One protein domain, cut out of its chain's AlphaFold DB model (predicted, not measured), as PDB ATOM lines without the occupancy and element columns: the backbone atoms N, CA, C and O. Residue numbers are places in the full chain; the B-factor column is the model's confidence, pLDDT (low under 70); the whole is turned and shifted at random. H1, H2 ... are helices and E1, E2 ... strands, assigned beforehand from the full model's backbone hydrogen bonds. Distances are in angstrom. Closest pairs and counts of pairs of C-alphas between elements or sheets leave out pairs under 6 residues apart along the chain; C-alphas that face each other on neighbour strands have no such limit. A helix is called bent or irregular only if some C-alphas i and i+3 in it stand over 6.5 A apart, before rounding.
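What this domain is: This is residues 26 to 34 and 46 to 114 of the 118 residues of an uncharacterized protein of Litoreibacter arenae DSM 19593 (UniProt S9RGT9). One five-stranded sheet is curled like part of a barrel and folded back on itself, so that E3 and E2 face E4 and E5, with E1 as the hinge between the two leaves. E4 and E5 form a long hairpin, and the short helix H1 packs on E2. The printed part has 78 residues, with five named strands and one named helix in the order E1, E2, H1, E3, E4, E5; the sheet's order is E3, E2, E1, E4, E5, all antiparallel, and the class is mostly strand. The whole is compact, with a radius of gyration of the C-alphas of 12.9 A and spans of 35 by 27 by 22 A.

How they stand to each other: The sheet is strongly twisted, and is a folded sheet, one sheet bent back into two leaves that face each other. Its hinge E1, residues 26 to 31, is the antiparallel neighbour of E2, residues 47 to 56, with N 28 and O 51 at 3.0 A, within hydrogen-bond range. E2 bends by 79 degrees at residue 53. The edge strand E3, residues 75 to 79, is antiparallel to E2, with N 50 and O 76 at 2.8 A. On the other side of E1 is E4, residues 92 to 102, also antiparallel, with N 27 and O 93 at 3.0 A. The pairing of E4 is staggered: residues 92 to 94 pair with E1, and residues 95 to 102 with the other edge strand, E5, residues 105 to 113. E4 and E5 are a hairpin, with N 98 and O 110 at 2.9 A. Between the edge strands E3 and E5 the closest C-alphas are those of Val 78 and Phe 111, 6.6 A apart. E5 is apart from E1 and from E2. H1, residues 68 to 71, is on the sheet at a height of 6.6 A, and only just over E2, with 3 of its C-alphas falling on that strand. The closest C-alphas of E2 and H1 are those of Ser 55 and Cys 68, 5.8 A apart. H1 is too short for any O i to N i+4 pair; its one O i to N i+3 pair is within range.

Where its parts are: E1 is 15.6 A long and begins at C-alpha 26, (62.885, 15.091, 186.157). E2 measures 22.8 A, H1 5.9 A and E3 13.0 A. E4, the longest strand, measures 31.3 A and ends at C-alpha 102, (78.536, 26.225, 203.487). E5 measures 24.3 A and ends at C-alpha 113, (59.397, 24.757, 188.295).

The domain as a whole: The C-alphas farthest apart are those of Val 34 and Gly 61, at 37.8 A. Residues 35 to 45 are not printed; C-alphas 34 and 46 are 9.1 A apart across this cut. The links E2 to H1 and E3 to E4 are long. Mean pLDDT of the printed part is 84.7; it is under 70 at residues 33 to 34, 46, 61, 82 to 83 and 103 to 106.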
ATOM      1  N   GLU A  26      64.122  15.597 186.744       95.38
ATOM      2  CA  GLU A  26      62.885  15.091 186.157       95.38
ATOM      3  C   GLU A  26      62.407  13.919 187.003       95.38
ATOM      4  O   GLU A  26      63.202  13.065 187.394       95.38
ATOM      5  N   GLY A  27      61.116  13.841 187.296       94.81
ATOM      6  CA  GLY A  27      60.642  12.869 188.271       94.81
ATOM      7  C   GLY A  27      59.138  12.781 188.375       94.81
ATOM      8  O   GLY A  27      58.402  13.391 187.596       94.81
ATOM      9  N   VAL A  28      58.706  11.980 189.341       95.19
ATOM     10  CA  VAL A  28      57.299  11.676 189.589       95.19
ATOM     11  C   VAL A  28      56.963  12.007 191.035       95.19
ATOM     12  O   VAL A  28      57.721  11.660 191.942       95.19
ATOM     13  N   VAL A  29      55.817  12.642 191.255       93.44
ATOM     14  CA  VAL A  29      55.285  12.866 192.601       93.44
ATOM     15  C   VAL A  29      54.824  11.533 193.184       93.44
ATOM     16  O   VAL A  29      53.927  10.886 192.641       93.44
ATOM     17  N   THR A  30      55.454  11.089 194.269       92.31
ATOM     18  CA  THR A  30      55.161   9.793 194.904       92.31
ATOM     19  C   THR A  30      54.170   9.905 196.046       92.31
ATOM     20  O   THR A  30      53.452   8.940 196.304       92.31
ATOM     21  N   ASN A  31      54.101  11.068 196.689       87.25
ATOM     22  CA  ASN A  31      53.189  11.348 197.785       87.25
ATOM     23  C   ASN A  31      52.877  12.847 197.814       87.25
ATOM     24  O   ASN A  31      53.794  13.667 197.822       87.25
ATOM     25  N   THR A  32      51.597  13.197 197.868       77.88
ATOM     26  CA  THR A  32      51.143  14.569 198.104       77.88
ATOM     27  C   THR A  32      50.370  14.548 199.417       77.88
ATOM     28  O   THR A  32      49.295  13.941 199.450       77.88
ATOM     29  N   PRO A  33      50.873  15.151 200.509       68.88
ATOM     30  CA  PRO A  33      50.134  15.141 201.759       68.88
ATOM     31  C   PRO A  33      48.796  15.855 201.573       68.88
ATOM     32  O   PRO A  33      48.707  16.934 200.981       68.88
ATOM     33  N   VAL A  34      47.740  15.234 202.092       59.75
ATOM     34  CA  VAL A  34      46.425  15.862 202.195       59.75
ATOM     35  C   VAL A  34      46.545  16.954 203.254       59.75
ATOM     36  O   VAL A  34      46.727  16.671 204.433       59.75
ATOM     37  N   PRO A  46      53.355  23.325 202.536       68.62
ATOM     38  CA  PRO A  46      53.218  21.895 202.301       68.62
ATOM     39  C   PRO A  46      54.255  21.395 201.295       68.62
ATOM     40  O   PRO A  46      54.365  21.922 200.185       68.62
ATOM     41  N   ALA A  47      54.998  20.371 201.700       82.88
ATOM     42  CA  ALA A  47      55.953  19.678 200.852       82.88
ATOM     43  C   ALA A  47      55.313  18.422 200.253       82.88
ATOM     44  O   ALA A  47      54.487  17.784 200.897       82.88
ATOM     45  N   PHE A  48      55.709  18.032 199.047       88.75
ATOM     46  CA  PHE A  48      55.367  16.730 198.466       88.75
ATOM     47  C   PHE A  48      56.624  15.887 198.270       88.75
ATOM     48  O   PHE A  48      57.733  16.415 198.175       88.75
ATOM     49  N   GLU A  49      56.462  14.570 198.191       92.81
ATOM     50  CA  GLU A  49      57.563  13.676 197.854       92.81
ATOM     51  C   GLU A  49      57.706  13.552 196.341       92.81
ATOM     52  O   GLU A  49      56.753  13.250 195.617       92.81
ATOM     53  N   PHE A  50      58.931  13.741 195.871       94.25
ATOM     54  CA  PHE A  50      59.302  13.692 194.471       94.25
ATOM     55  C   PHE A  50      60.417  12.674 194.266       94.25
ATOM     56  O   PHE A  50      61.519  12.847 194.784       94.25
ATOM     57  N   ARG A  51      60.155  11.620 193.488       96.19
ATOM     58  CA  ARG A  51      61.186  10.658 193.091       96.19
ATOM     59  C   ARG A  51      61.867  11.127 191.816       96.19
ATOM     60  O   ARG A  51      61.222  11.216 190.769       96.19
ATOM     61  N   VAL A  52      63.173  11.350 191.895       96.00
ATOM     62  CA  VAL A  52      63.997  11.719 190.745       96.00
ATOM     63  C   VAL A  52      64.185  10.506 189.832       96.00
ATOM     64  O   VAL A  52      64.578   9.430 190.268       96.00
ATOM     65  N   THR A  53      63.907  10.694 188.546       96.56
ATOM     66  CA  THR A  53      64.048   9.695 187.469       96.56
ATOM     67  C   THR A  53      64.994  10.142 186.354       96.56
ATOM     68  O   THR A  53      65.347   9.346 185.487       96.56
ATOM     69  N   GLY A  54      65.409  11.407 186.368       95.31
ATOM     70  CA  GLY A  54      66.389  11.976 185.455       95.31
ATOM     71  C   GLY A  54      67.038  13.203 186.081       95.31
ATOM     72  O   GLY A  54      66.385  13.951 186.809       95.31
ATOM     73  N   SER A  55      68.317  13.424 185.802       94.00
ATOM     74  CA  SER A  55      69.026  14.622 186.234       94.00
ATOM     75  C   SER A  55      70.058  15.049 185.198       94.00
ATOM     76  O   SER A  55      70.678  14.226 184.519       94.00
ATOM     77  N   LYS A  56      70.220  16.361 185.037       91.81
ATOM     78  CA  LYS A  56      71.182  16.959 184.107       91.81
ATOM     79  C   LYS A  56      71.604  18.351 184.579       91.81
ATOM     80  O   LYS A  56      70.815  19.021 185.247       91.81
ATOM     81  N   PRO A  57      72.810  18.814 184.220       89.69
ATOM     82  CA  PRO A  57      73.170  20.213 184.416       89.69
ATOM     83  C   PRO A  57      72.259  21.131 183.574       89.69
ATOM     84  O   PRO A  57      71.767  20.709 182.517       89.69
ATOM     85  N   PRO A  58      72.009  22.375 184.014       85.25
ATOM     86  CA  PRO A  58      71.232  23.338 183.251       85.25
ATOM     87  C   PRO A  58      71.984  23.776 181.977       85.25
ATOM     88  O   PRO A  58      73.216  23.767 181.932       85.25
ATOM     89  N   PRO A  59      71.260  24.163 180.909       79.88
ATOM     90  CA  PRO A  59      71.862  24.524 179.623       79.88
ATOM     91  C   PRO A  59      72.528  25.909 179.616       79.88
ATOM     92  O   PRO A  59      73.186  26.263 178.643       79.88
ATOM     93  N   ASP A  60      72.332  26.709 180.666       79.38
ATOM     94  CA  ASP A  60      72.801  28.093 180.782       79.38
ATOM     95  C   ASP A  60      74.268  28.208 181.233       79.38
ATOM     96  O   ASP A  60      74.796  29.316 181.321       79.38
ATOM     97  N   GLY A  61      74.940  27.080 181.490       67.25
ATOM     98  CA  GLY A  61      76.322  27.070 181.969       67.25
ATOM     99  C   GLY A  61      76.467  27.671 183.367       67.25
ATOM    100  O   GLY A  61      77.550  28.155 183.702       67.25
ATOM    101  N   ALA A  62      75.388  27.672 184.164       72.75
ATOM    102  CA  ALA A  62      75.446  28.069 185.561       72.75
ATOM    103  C   ALA A  62      76.565  27.308 186.282       72.75
ATOM    104  O   ALA A  62      76.837  26.135 186.004       72.75
ATOM    105  N   ARG A  63      77.235  28.001 187.209       70.25
ATOM    106  CA  ARG A  63      78.267  27.384 188.039       70.25
ATOM    107  C   ARG A  63      77.647  26.186 188.755       70.25
ATOM    108  O   ARG A  63      76.619  26.319 189.403       70.25
ATOM    109  N   ASN A  64      78.278  25.032 188.624       80.19
ATOM    110  CA  ASN A  64      77.850  23.818 189.286       80.19
ATOM    111  C   ASN A  64      79.105  23.111 189.784       80.19
ATOM    112  O   ASN A  64      79.896  22.602 188.991       80.19
ATOM    113  N   ASP A  65      79.298  23.150 191.096       83.38
ATOM    114  CA  ASP A  65      80.416  22.507 191.774       83.38
ATOM    115  C   ASP A  65      80.077  21.035 192.116       83.38
ATOM    116  O   ASP A  65      80.951  20.289 192.563       83.38
ATOM    117  N   GLY A  66      78.823  20.607 191.898       79.75
ATOM    118  CA  GLY A  66      78.299  19.282 192.229       79.75
ATOM    119  C   GLY A  66      77.960  18.379 191.041       79.75
ATOM    120  O   GLY A  66      77.833  18.812 189.895       79.75
ATOM    121  N   ASP A  67      77.787  17.084 191.324       87.88
ATOM    122  CA  ASP A  67      77.358  16.087 190.338       87.88
ATOM    123  C   ASP A  67      75.838  15.895 190.387       87.88
ATOM    124  O   ASP A  67      75.304  15.298 191.322       87.88
ATOM    125  N   CYS A  68      75.129  16.333 189.341       90.25
ATOM    126  CA  CYS A  68      73.679  16.157 189.254       90.25
ATOM    127  C   CYS A  68      73.237  14.691 189.300       90.25
ATOM    128  O   CYS A  68      72.096  14.407 189.667       90.25
ATOM    129  N   ARG A  69      74.109  13.742 188.943       91.19
ATOM    130  CA  ARG A  69      73.797  12.311 189.026       91.19
ATOM    131  C   ARG A  69      73.647  11.827 190.463       91.19
ATOM    132  O   ARG A  69      72.996  10.807 190.656       91.19
ATOM    133  N   ALA A  70      74.184  12.553 191.445       91.00
ATOM    134  CA  ALA A  70      74.013  12.230 192.859       91.00
ATOM    135  C   ALA A  70      72.535  12.230 193.279       91.00
ATOM    136  O   ALA A  70      72.158  11.458 194.148       91.00
ATOM    137  N   PHE A  71      71.693  13.027 192.612       90.94
ATOM    138  CA  PHE A  71      70.262  13.115 192.910       90.94
ATOM    139  C   PHE A  71      69.418  12.028 192.235       90.94
ATOM    140  O   PHE A  71      68.212  11.978 192.457       90.94
ATOM    141  N   MET A  72      70.001  11.187 191.373       94.38
ATOM    142  CA  MET A  72      69.254  10.114 190.714       94.38
ATOM    143  C   MET A  72      68.687   9.138 191.744       94.38
ATOM    144  O   MET A  72      69.372   8.759 192.688       94.38
ATOM    145  N   ASP A  73      67.434   8.727 191.541       93.94
ATOM    146  CA  ASP A  73      66.689   7.809 192.409       93.94
ATOM    147  C   ASP A  73      66.432   8.307 193.848       93.94
ATOM    148  O   ASP A  73      65.758   7.606 194.617       93.94
ATOM    149  N   GLU A  74      66.872   9.524 194.206       93.81
ATOM    150  CA  GLU A  74      66.516  10.162 195.475       93.81
ATOM    151  C   GLU A  74      65.013  10.470 195.533       93.81
ATOM    152  O   GLU A  74      64.370  10.822 194.537       93.81
ATOM    153  N   VAL A  75      64.450  10.354 196.738       93.75
ATOM    154  CA  VAL A  75      63.122  10.879 197.069       93.75
ATOM    155  C   VAL A  75      63.326  12.183 197.828       93.75
ATOM    156  O   VAL A  75      63.918  12.194 198.905       93.75
ATOM    157  N   LEU A  76      62.857  13.277 197.241       90.81
ATOM    158  CA  LEU A  76      63.038  14.630 197.747       90.81
ATOM    159  C   LEU A  76      61.728  15.146 198.337       90.81
ATOM    160  O   LEU A  76      60.681  15.012 197.707       90.81
ATOM    161  N   ALA A  77      61.797  15.774 199.509       90.31
ATOM    162  CA  ALA A  77      60.719  16.623 200.002       90.31
ATOM    163  C   ALA A  77      60.819  17.981 199.295       90.31
ATOM    164  O   ALA A  77      61.811  18.695 199.449       90.31
ATOM    165  N   VAL A  78      59.823  18.304 198.471       88.75
ATOM    166  CA  VAL A  78      59.808  19.497 197.625       88.75
ATOM    167  C   VAL A  78      58.746  20.467 198.114       88.75
ATOM    168  O   VAL A  78      57.557  20.153 198.089       88.75
ATOM    169  N   THR A  79      59.180  21.674 198.464       85.25
ATOM    170  CA  THR A  79      58.299  22.816 198.727       85.25
ATOM    171  C   THR A  79      58.360  23.764 197.534       85.25
ATOM    172  O   THR A  79      59.441  24.208 197.140       85.25
ATOM    173  N   LEU A  80      57.207  24.062 196.931       77.25
ATOM    174  CA  LEU A  80      57.113  25.027 195.833       77.25
ATOM    175  C   LEU A  80      56.818  26.440 196.360       77.25
ATOM    176  O   LEU A  80      56.236  26.585 197.437       77.25
ATOM    177  N   PRO A  81      57.167  27.492 195.594       72.62
ATOM    178  CA  PRO A  81      56.798  28.861 195.929       72.62
ATOM    179  C   PRO A  81      55.288  29.015 196.140       72.62
ATOM    180  O   PRO A  81      54.483  28.388 195.438       72.62
ATOM    181  N   SER A  82      54.906  29.893 197.071       68.88
ATOM    182  CA  SER A  82      53.505  30.199 197.363       68.88
ATOM    183  C   SER A  82      52.742  30.618 196.097       68.88
ATOM    184  O   SER A  82      53.257  31.328 195.236       68.88
ATOM    185  N   GLY A  83      51.505  30.130 195.959       67.75
ATOM    186  CA  GLY A  83      50.675  30.342 194.764       67.75
ATOM    187  C   GLY A  83      50.880  29.321 193.638       67.75
ATOM    188  O   GLY A  83      50.112  29.331 192.677       67.75
ATOM    189  N   SER A  84      51.851  28.409 193.758       73.94
ATOM    190  CA  SER A  84      51.939  27.242 192.873       73.94
ATOM    191  C   SER A  84      50.801  26.263 193.174       73.94
ATOM    192  O   SER A  84      50.471  26.023 194.335       73.94
ATOM    193  N   ALA A  85      50.210  25.672 192.135       78.50
ATOM    194  CA  ALA A  85      49.281  24.564 192.327       78.50
ATOM    195  C   ALA A  85      50.036  23.362 192.920       78.50
ATOM    196  O   ALA A  85      51.106  23.003 192.426       78.50
ATOM    197  N   MET A  86      49.482  22.757 193.973       83.31
ATOM    198  CA  MET A  86      50.041  21.541 194.563       83.31
ATOM    199  C   MET A  86      49.921  20.390 193.552       83.31
ATOM    200  O   MET A  86      48.800  20.112 193.115       83.31
ATOM    201  N   PRO A  87      51.025  19.728 193.166       86.25
ATOM    202  CA  PRO A  87      50.955  18.610 192.239       86.25
ATOM    203  C   PRO A  87      50.356  17.369 192.907       86.25
ATOM    204  O   PRO A  87      50.462  17.178 194.121       86.25
ATOM    205  N   VAL A  88      49.729  16.507 192.110       88.88
ATOM    206  CA  VAL A  88      49.083  15.282 192.590       88.88
ATOM    207  C   VAL A  88      50.001  14.074 192.446       88.88
ATOM    208  O   VAL A  88      50.897  14.038 191.603       88.88
ATOM    209  N   GLN A  89      49.764  13.046 193.261       92.06
ATOM    210  CA  GLN A  89      50.485  11.784 193.147       92.06
ATOM    211  C   GLN A  89      50.377  11.219 191.720       92.06
ATOM    212  O   GLN A  89      49.284  11.067 191.176       92.06
ATOM    213  N   GLY A  90      51.523  10.881 191.131       91.81
ATOM    214  CA  GLY A  90      51.643  10.413 189.751       91.81
ATOM    215  C   GLY A  90      52.005  11.501 188.737       91.81
ATOM    216  O   GLY A  90      52.401  11.153 187.620       91.81
ATOM    217  N   ASP A  91      51.943  12.785 189.108       92.56
ATOM    218  CA  ASP A  91      52.358  13.877 188.226       92.56
ATOM    219  C   ASP A  91      53.839  13.774 187.871       92.56
ATOM    220  O   ASP A  91      54.691  13.479 188.714       92.56
ATOM    221  N   ARG A  92      54.148  14.060 186.604       93.50
ATOM    222  CA  ARG A  92      55.520  14.185 186.108       93.50
ATOM    223  C   ARG A  92      55.921  15.647 186.089       93.50
ATOM    224  O   ARG A  92      55.274  16.444 185.415       93.50
ATOM    225  N   LEU A  93      57.006  15.975 186.781       91.88
ATOM    226  CA  LEU A  93      57.510  17.343 186.873       91.88
ATOM    227  C   LEU A  93      58.970  17.416 186.444       91.88
ATOM    228  O   LEU A  93      59.753  16.483 186.644       91.88
ATOM    229  N   THR A  94      59.327  18.574 185.902       93.19
ATOM    230  CA  THR A  94      60.711  19.003 185.735       93.19
ATOM    231  C   THR A  94      60.946  20.171 186.680       93.19
ATOM    232  O   THR A  94      60.252  21.187 186.609       93.19
ATOM    233  N   LEU A  95      61.915  20.026 187.575       91.81
ATOM    234  CA  LEU A  95      62.277  21.029 188.568       91.81
ATOM    235  C   LEU A  95      63.727  21.459 188.354       91.81
ATOM    236  O   LEU A  95      64.560  20.668 187.917       91.81
ATOM    237  N   ARG A  96      64.042  22.705 188.696       91.94
ATOM    238  CA  ARG A  96      65.418  23.140 188.934       91.94
ATOM    239  C   ARG A  96      65.686  23.036 190.431       91.94
ATOM    240  O   ARG A  96      64.989  23.676 191.222       91.94
ATOM    241  N   LEU A  97      66.654  22.202 190.789       90.88
ATOM    242  CA  LEU A  97      67.180  22.005 192.133       90.88
ATOM    243  C   LEU A  97      68.452  22.830 192.281       90.88
ATOM    244  O   LEU A  97      69.408  22.641 191.530       90.88
ATOM    245  N   MET A  98      68.462  23.694 193.288       89.50
ATOM    246  CA  MET A  98      69.666  24.358 193.761       89.50
ATOM    247  C   MET A  98      69.992  23.853 195.164       89.50
ATOM    248  O   MET A  98      69.156  23.965 196.059       89.50
ATOM    249  N   GLU A  99      71.181  23.294 195.357       87.19
ATOM    250  CA  GLU A  99      71.691  22.864 196.661       87.19
ATOM    251  C   GLU A  99      72.899  23.720 197.033       87.19
ATOM    252  O   GLU A  99      73.862  23.805 196.272       87.19
ATOM    253  N   PHE A 100      72.839  24.347 198.203       83.25
ATOM    254  CA  PHE A 100      73.925  25.144 198.757       83.25
ATOM    255  C   PHE A 100      74.417  24.503 200.047       83.25
ATOM    256  O   PHE A 100      73.612  24.162 200.915       83.25
ATOM    257  N   ASP A 101      75.732  24.366 200.168       79.19
ATOM    258  CA  ASP A 101      76.397  23.852 201.360       79.19
ATOM    259  C   ASP A 101      77.555  24.794 201.719       79.19
ATOM    260  O   ASP A 101      78.451  25.056 200.905       79.19
ATOM    261  N   THR A 102      77.488  25.376 202.914       73.25
ATOM    262  CA  THR A 102      78.536  26.225 203.487       73.25
ATOM    263  C   THR A 102      78.779  25.781 204.926       73.25
ATOM    264  O   THR A 102      77.839  25.390 205.607       73.25
ATOM    265  N   GLU A 103      80.019  25.859 205.425       66.88
ATOM    266  CA  GLU A 103      80.338  25.401 206.795       66.88
ATOM    267  C   GLU A 103      79.469  26.067 207.882       66.88
ATOM    268  O   GLU A 103      79.233  25.473 208.934       66.88
ATOM    269  N   ASP A 104      78.955  27.270 207.607       65.75
ATOM    270  CA  ASP A 104      78.161  28.070 208.542       65.75
ATOM    271  C   ASP A 104      76.636  27.918 208.374       65.75
ATOM    272  O   ASP A 104      75.883  28.388 209.230       65.75
ATOM    273  N   ILE A 105      76.151  27.315 207.278       62.62
ATOM    274  CA  ILE A 105      74.715  27.228 206.963       62.62
ATOM    275  C   ILE A 105      74.348  25.770 206.673       62.62
ATOM    276  O   ILE A 105      74.952  25.154 205.796       62.62
ATOM    277  N   PRO A 106      73.325  25.210 207.351       67.38
ATOM    278  CA  PRO A 106      72.816  23.888 207.023       67.38
ATOM    279  C   PRO A 106      72.517  23.775 205.532       67.38
ATOM    280  O   PRO A 106      71.939  24.687 204.931       67.38
ATOM    281  N   ARG A 107      72.881  22.631 204.951       75.44
ATOM    282  CA  ARG A 107      72.629  22.332 203.544       75.44
ATOM    283  C   ARG A 107      71.187  22.677 203.176       75.44
ATOM    284  O   ARG A 107      70.243  22.086 203.698       75.44
ATOM    285  N   THR A 108      71.034  23.641 202.278       80.62
ATOM    286  CA  THR A 108      69.732  24.184 201.889       80.62
ATOM    287  C   THR A 108      69.429  23.784 200.455       80.62
ATOM    288  O   THR A 108      70.273  23.940 199.570       80.62
ATOM    289  N   ARG A 109      68.219  23.265 200.225       86.75
ATOM    290  CA  ARG A 109      67.718  22.885 198.901       86.75
ATOM    291  C   ARG A 109      66.560  23.793 198.508       86.75
ATOM    292  O   ARG A 109      65.596  23.922 199.255       86.75
ATOM    293  N   THR A 110      66.638  24.363 197.315       87.12
ATOM    294  CA  THR A 110      65.581  25.188 196.729       87.12
ATOM    295  C   THR A 110      65.099  24.550 195.438       87.12
ATOM    296  O   THR A 110      65.904  24.163 194.588       87.12
ATOM    297  N   PHE A 111      63.780  24.481 195.274       87.50
ATOM    298  CA  PHE A 111      63.134  23.920 194.096       87.50
ATOM    299  C   PHE A 111      62.326  24.987 193.369       87.50
ATOM    300  O   PHE A 111      61.558  25.734 193.973       87.50
ATOM    301  N   THR A 112      62.464  25.034 192.050       87.75
ATOM    302  CA  THR A 112      61.615  25.863 191.189       87.75
ATOM    303  C   THR A 112      61.093  25.035 190.026       87.75
ATOM    304  O   THR A 112      61.746  24.087 189.590       87.75
ATOM    305  N   LEU A 113      59.904  25.370 189.520       84.69
ATOM    306  CA  LEU A 113      59.397  24.757 188.295       84.69
ATOM    307  C   LEU A 113      60.339  25.116 187.146       84.69
ATOM    308  O   LEU A 113      60.587  26.297 186.888       84.69
ATOM    309  N   ALA A 114      60.870  24.106 186.459       78.81
ATOM    310  CA  ALA A 114      61.664  24.363 185.273       78.81
ATOM    311  C   ALA A 114      60.737  24.873 184.156       78.81
ATOM    312  O   ALA A 114      59.637  24.337 183.978       78.81
TER     313      ALA A 114